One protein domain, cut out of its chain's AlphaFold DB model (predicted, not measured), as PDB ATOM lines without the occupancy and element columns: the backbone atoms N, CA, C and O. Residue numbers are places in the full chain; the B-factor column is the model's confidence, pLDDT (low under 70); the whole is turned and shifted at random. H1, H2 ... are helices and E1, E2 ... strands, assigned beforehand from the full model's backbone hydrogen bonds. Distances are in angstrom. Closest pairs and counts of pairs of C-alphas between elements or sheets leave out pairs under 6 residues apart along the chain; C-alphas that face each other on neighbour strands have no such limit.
ATOM      1  N   LYS A   2       0.707 -28.140  18.073       62.56
ATOM      2  CA  LYS A   2       1.238 -27.952  19.446       62.56
ATOM      3  C   LYS A   2       0.364 -27.083  20.371       62.56
ATOM      4  O   LYS A   2       0.217 -27.390  21.546       62.56
ATOM      5  N   PHE A   3      -0.261 -26.035  19.832       70.62
ATOM      6  CA  PHE A   3      -1.123 -25.127  20.604       70.62
ATOM      7  C   PHE A   3      -2.377 -25.804  21.168       70.62
ATOM      8  O   PHE A   3      -2.793 -25.506  22.282       70.62
ATOM      9  N   PHE A   4      -2.947 -26.755  20.426       77.81
ATOM     10  CA  PHE A   4      -4.147 -27.470  20.856       77.81
ATOM     11  C   PHE A   4      -3.848 -28.405  22.037       77.81
ATOM     12  O   PHE A   4      -4.654 -28.536  22.951       77.81
ATOM     13  N   GLN A   5      -2.647 -28.991  22.063       78.94
ATOM     14  CA  GLN A   5      -2.183 -29.826  23.169       78.94
ATOM     15  C   GLN A   5      -1.967 -29.013  24.452       78.94
ATOM     16  O   GLN A   5      -2.370 -29.455  25.521       78.94
ATOM     17  N   ALA A   6      -1.382 -27.814  24.351       80.56
ATOM     18  CA  ALA A   6      -1.199 -26.933  25.505       80.56
ATOM     19  C   ALA A   6      -2.543 -26.485  26.105       80.56
ATOM     20  O   ALA A   6      -2.714 -26.511  27.321       80.56
ATOM     21  N   ALA A   7      -3.514 -26.143  25.252       82.81
ATOM     22  CA  ALA A   7      -4.865 -25.797  25.688       82.81
ATOM     23  C   ALA A   7      -5.583 -26.985  26.354       82.81
ATOM     24  O   ALA A   7      -6.220 -26.809  27.389       82.81
ATOM     25  N   ALA A   8      -5.436 -28.197  25.811       84.38
ATOM     26  CA  ALA A   8      -6.001 -29.408  26.405       84.38
ATOM     27  C   ALA A   8      -5.386 -29.729  27.778       84.38
ATOM     28  O   ALA A   8      -6.099 -30.130  28.691       84.38
ATOM     29  N   LEU A   9      -4.078 -29.511  27.943       84.50
ATOM     30  CA  LEU A   9      -3.380 -29.736  29.210       84.50
ATOM     31  C   LEU A   9      -3.829 -28.738  30.284       84.50
ATOM     32  O   LEU A   9      -4.110 -29.120  31.418       84.50
ATOM     33  N   LEU A  10      -3.968 -27.468  29.898       86.88
ATOM     34  CA  LEU A  10      -4.484 -26.414  30.764       86.88
ATOM     35  C   LEU A  10      -5.940 -26.690  31.176       86.88
ATOM     36  O   LEU A  10      -6.276 -26.604  32.355       86.88
ATOM     37  N   LEU A  11      -6.794 -27.080  30.225       86.81
ATOM     38  CA  LEU A  11      -8.187 -27.445  30.488       86.81
ATOM     39  C   LEU A  11      -8.294 -28.659  31.425       86.81
ATOM     40  O   LEU A  11      -9.119 -28.655  32.336       86.81
ATOM     41  N   ALA A  12      -7.434 -29.665  31.248       84.38
ATOM     42  CA  ALA A  12      -7.376 -30.833  32.124       84.38
ATOM     43  C   ALA A  12      -6.957 -30.469  33.559       84.38
ATOM     44  O   ALA A  12      -7.533 -30.996  34.509       84.38
ATOM     45  N   MET A  13      -6.017 -29.533  33.737       85.06
ATOM     46  CA  MET A  13      -5.649 -29.031  35.067       85.06
ATOM     47  C   MET A  13      -6.818 -28.316  35.754       85.06
ATOM     48  O   MET A  13      -7.071 -28.558  36.933       85.06
ATOM     49  N   PHE A  14      -7.562 -27.476  35.028       83.94
ATOM     50  CA  PHE A  14      -8.741 -26.805  35.583       83.94
ATOM     51  C   PHE A  14      -9.861 -27.787  35.938       83.94
ATOM     52  O   PHE A  14     -10.482 -27.653  36.989       83.94
ATOM     53  N   ALA A  15     -10.090 -28.803  35.103       82.12
ATOM     54  CA  ALA A  15     -11.068 -29.847  35.385       82.12
ATOM     55  C   ALA A  15     -10.681 -30.688  36.614       82.12
ATOM     56  O   ALA A  15     -11.545 -31.005  37.428       82.12
ATOM     57  N   ALA A  16      -9.395 -31.012  36.782       79.81
ATOM     58  CA  ALA A  16      -8.898 -31.716  37.963       79.81
ATOM     59  C   ALA A  16      -9.060 -30.879  39.240       79.81
ATOM     60  O   ALA A  16      -9.471 -31.407  40.267       79.81
ATOM     61  N   LEU A  17      -8.806 -29.568  39.168       76.75
ATOM     62  CA  LEU A  17      -8.990 -28.668  40.306       76.75
ATOM     63  C   LEU A  17     -10.467 -28.512  40.698       76.75
ATOM     64  O   LEU A  17     -10.779 -28.459  41.881       76.75
ATOM     65  N   ALA A  18     -11.377 -28.485  39.721       75.81
ATOM     66  CA  ALA A  18     -12.817 -28.412  39.974       75.81
ATOM     67  C   ALA A  18     -13.402 -29.698  40.593       75.81
ATOM     68  O   ALA A  18     -14.452 -29.637  41.224       75.81
ATOM     69  N   ASN A  19     -12.739 -30.844  40.406       72.31
ATOM     70  CA  ASN A  19     -13.160 -32.143  40.946       72.31
ATOM     71  C   ASN A  19     -12.301 -32.613  42.128       72.31
ATOM     72  O   ASN A  19     -12.463 -33.745  42.579       72.31
ATOM     73  N   ALA A  20     -11.369 -31.788  42.613       71.06
ATOM     74  CA  ALA A  20     -10.587 -32.133  43.787       71.06
ATOM     75  C   ALA A  20     -11.530 -32.240  44.992       71.06
ATOM     76  O   ALA A  20     -12.265 -31.298  45.299       71.06
ATOM     77  N   GLU A  21     -11.526 -33.401  45.649       69.19
ATOM     78  CA  GLU A  21     -12.275 -33.600  46.885       69.19
ATOM     79  C   GLU A  21     -11.864 -32.532  47.913       69.19
ATOM     80  O   GLU A  21     -10.685 -32.154  47.975       69.19
ATOM     81  N   PRO A  22     -12.821 -31.998  48.692       70.56
ATOM     82  CA  PRO A  22     -12.533 -30.948  49.656       70.56
ATOM     83  C   PRO A  22     -11.449 -31.417  50.629       70.56
ATOM     84  O   PRO A  22     -11.534 -32.507  51.195       70.56
ATOM     85  N   VAL A  23     -10.417 -30.587  50.808       75.94
ATOM     86  CA  VAL A  23      -9.315 -30.888  51.726       75.94
ATOM     87  C   VAL A  23      -9.898 -31.076  53.133       75.94
ATOM     88  O   VAL A  23     -10.609 -30.181  53.598       75.94
ATOM     89  N   PRO A  24      -9.613 -32.200  53.817       70.88
ATOM     90  CA  PRO A  24     -10.144 -32.456  55.148       70.88
ATOM     91  C   PRO A  24      -9.728 -31.349  56.120       70.88
ATOM     92  O   PRO A  24      -8.555 -30.969  56.171       70.88
ATOM     93  N   GLU A  25     -10.677 -30.838  56.903       75.94
ATOM     94  CA  GLU A  25     -10.390 -29.819  57.911       75.94
ATOM     95  C   GLU A  25      -9.407 -30.359  58.969       75.94
ATOM     96  O   GLU A  25      -9.426 -31.561  59.267       75.94
ATOM     97  N   PRO A  26      -8.553 -29.512  59.573       68.31
ATOM     98  CA  PRO A  26      -7.659 -29.935  60.649       68.31
ATOM     99  C   PRO A  26      -8.445 -30.592  61.797       68.31
ATOM    100  O   PRO A  26      -9.330 -29.972  62.373       68.31
ATOM    101  N   GLY A  27      -8.127 -31.849  62.124       69.31
ATOM    102  CA  GLY A  27      -8.886 -32.664  63.089       69.31
ATOM    103  C   GLY A  27      -9.788 -33.725  62.446       69.31
ATOM    104  O   GLY A  27     -10.265 -34.623  63.138       69.31
ATOM    105  N   THR A  28      -9.949 -33.688  61.123       68.56
ATOM    106  CA  THR A  28     -10.622 -34.737  60.353       68.56
ATOM    107  C   THR A  28      -9.712 -35.951  60.215       68.56
ATOM    108  O   THR A  28      -8.653 -35.885  59.588       68.56
ATOM    109  N   VAL A  29     -10.125 -37.085  60.783       70.00
ATOM    110  CA  VAL A  29      -9.416 -38.358  60.605       70.00
ATOM    111  C   VAL A  29     -10.072 -39.123  59.463       70.00
ATOM    112  O   VAL A  29     -11.248 -39.480  59.545       70.00
ATOM    113  N   LEU A  30      -9.299 -39.391  58.409       67.19
ATOM    114  CA  LEU A  30      -9.699 -40.299  57.338       67.19
ATOM    115  C   LEU A  30      -9.554 -41.732  57.850       67.19
ATOM    116  O   LEU A  30      -8.443 -42.252  57.959       67.19
ATOM    117  N   ILE A  31     -10.674 -42.360  58.200       67.56
ATOM    118  CA  ILE A  31     -10.695 -43.761  58.624       67.56
ATOM    119  C   ILE A  31     -11.175 -44.581  57.430       67.56
ATOM    120  O   ILE A  31     -12.339 -44.505  57.035       67.56
ATOM    121  N   GLN A  32     -10.263 -45.343  56.831       60.69
ATOM    122  CA  GLN A  32     -10.579 -46.261  55.745       60.69
ATOM    123  C   GLN A  32     -10.872 -47.645  56.333       60.69
ATOM    124  O   GLN A  32      -9.991 -48.271  56.921       60.69
ATOM    125  N   THR A  33     -12.109 -48.118  56.173       68.12
ATOM    126  CA  THR A  33     -12.520 -49.466  56.587       68.12
ATOM    127  C   THR A  33     -12.977 -50.220  55.343       68.12
ATOM    128  O   THR A  33     -14.090 -50.014  54.859       68.12
ATOM    129  N   GLY A  34     -12.105 -51.077  54.805       75.12
ATOM    130  CA  GLY A  34     -12.342 -51.744  53.521       75.12
ATOM    131  C   GLY A  34     -12.423 -50.736  52.368       75.12
ATOM    132  O   GLY A  34     -11.565 -49.861  52.259       75.12
ATOM    133  N   ASP A  35     -13.475 -50.830  51.550       75.19
ATOM    134  CA  ASP A  35     -13.709 -49.945  50.396       75.19
ATOM    135  C   ASP A  35     -14.436 -48.636  50.754       75.19
ATOM    136  O   ASP A  35     -14.713 -47.816  49.882       75.19
ATOM    137  N   THR A  36     -14.795 -48.428  52.025       62.84
ATOM    138  CA  THR A  36     -15.549 -47.243  52.458       62.84
ATOM    139  C   THR A  36     -14.668 -46.316  53.287       62.84
ATOM    140  O   THR A  36     -14.082 -46.717  54.297       62.84
ATOM    141  N   GLN A  37     -14.585 -45.055  52.862       67.38
ATOM    142  CA  GLN A  37     -13.910 -43.995  53.598       67.38
ATOM    143  C   GLN A  37     -14.926 -43.240  54.455       67.38
ATOM    144  O   GLN A  37     -15.934 -42.749  53.952       67.38
ATOM    145  N   TYR A  38     -14.655 -43.147  55.756       63.09
ATOM    146  CA  TYR A  38     -15.465 -42.376  56.690       63.09
ATOM    147  C   TYR A  38     -14.713 -41.112  57.108       63.09
ATOM    148  O   TYR A  38     -13.544 -41.167  57.501       63.09
ATOM    149  N   ILE A  39     -15.409 -39.977  57.045       69.12
ATOM    150  CA  ILE A  39     -14.936 -38.685  57.545       69.12
ATOM    151  C   ILE A  39     -15.418 -38.564  58.994       69.12
ATOM    152  O   ILE A  39     -16.609 -38.366  59.240       69.12
ATOM    153  N   ARG A  40     -14.514 -38.744  59.966       64.56
ATOM    154  CA  ARG A  40     -14.823 -38.546  61.391       64.56
ATOM    155  C   ARG A  40     -14.373 -37.150  61.820       64.56
ATOM    156  O   ARG A  40     -13.174 -36.922  61.974       64.56
ATOM    157  N   THR A  41     -15.335 -36.259  62.036       65.75
ATOM    158  CA  THR A  41     -15.136 -34.927  62.634       65.75
ATOM    159  C   THR A  41     -15.387 -35.015  64.144       65.75
ATOM    160  O   THR A  41     -16.341 -35.676  64.564       65.75
ATOM    161  N   GLY A  42     -14.502 -34.432  64.955       55.72
ATOM    162  CA  GLY A  42     -14.575 -34.402  66.422       55.72
ATOM    163  C   GLY A  42     -14.725 -32.992  66.968       55.72
ATOM    164  O   GLY A  42     -14.418 -32.047  66.212       55.72
TER     165      GLY A  42
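What this domain is: This is residues 2 to 42 of the 42 residues of the protein "immune-induced peptide 4" of Drosophila ficusphila (UniProt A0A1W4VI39). A small hairpin of two strands, E1 and E2, lies at one end, across the long axis, and a lone helix, H1, sticks out far from it at the other end, with a stretched link between them. Look among 41 printed residues for one named helix and two named strands, in the order H1, E1, E2; the sheet is antiparallel, the class mixed. The whole is an extended rod, spanning 49 by 23 by 10 A, with a radius of gyration of the C-alphas of 16.4 A.

How they stand to each other: Find E1, residues 29 to 33, and E2, residues 36 to 40, antiparallel neighbours at 152 degrees in a hairpin with a tight link. N 38 and O 31, 3.0 A apart, are within hydrogen-bond range, as are N 33 and O 36 at 3.1 A. H1, residues 2 to 18, is apart from E2; its O i to N i+4 pairs are each within hydrogen-bond range.

Where its parts are: Find C-alpha 2 at (1.238, -27.952, 19.446); from there H1 runs 24.9 A to C-alpha 18. E1 runs 12.2 A, and E2 12.5 A to C-alpha 40 at (-14.823, -38.546, 61.391).

The domain as a whole: The C-alphas of Lys 2 and Gly 42, the two farthest apart, are 50.0 A apart. The printed part has no cut, and residues 2 to 23 stand free. The link from H1 to E1 is short, with 10 residues. Mean pLDDT of the printed part is 73.4; residues 36 to 42 are among those under 70.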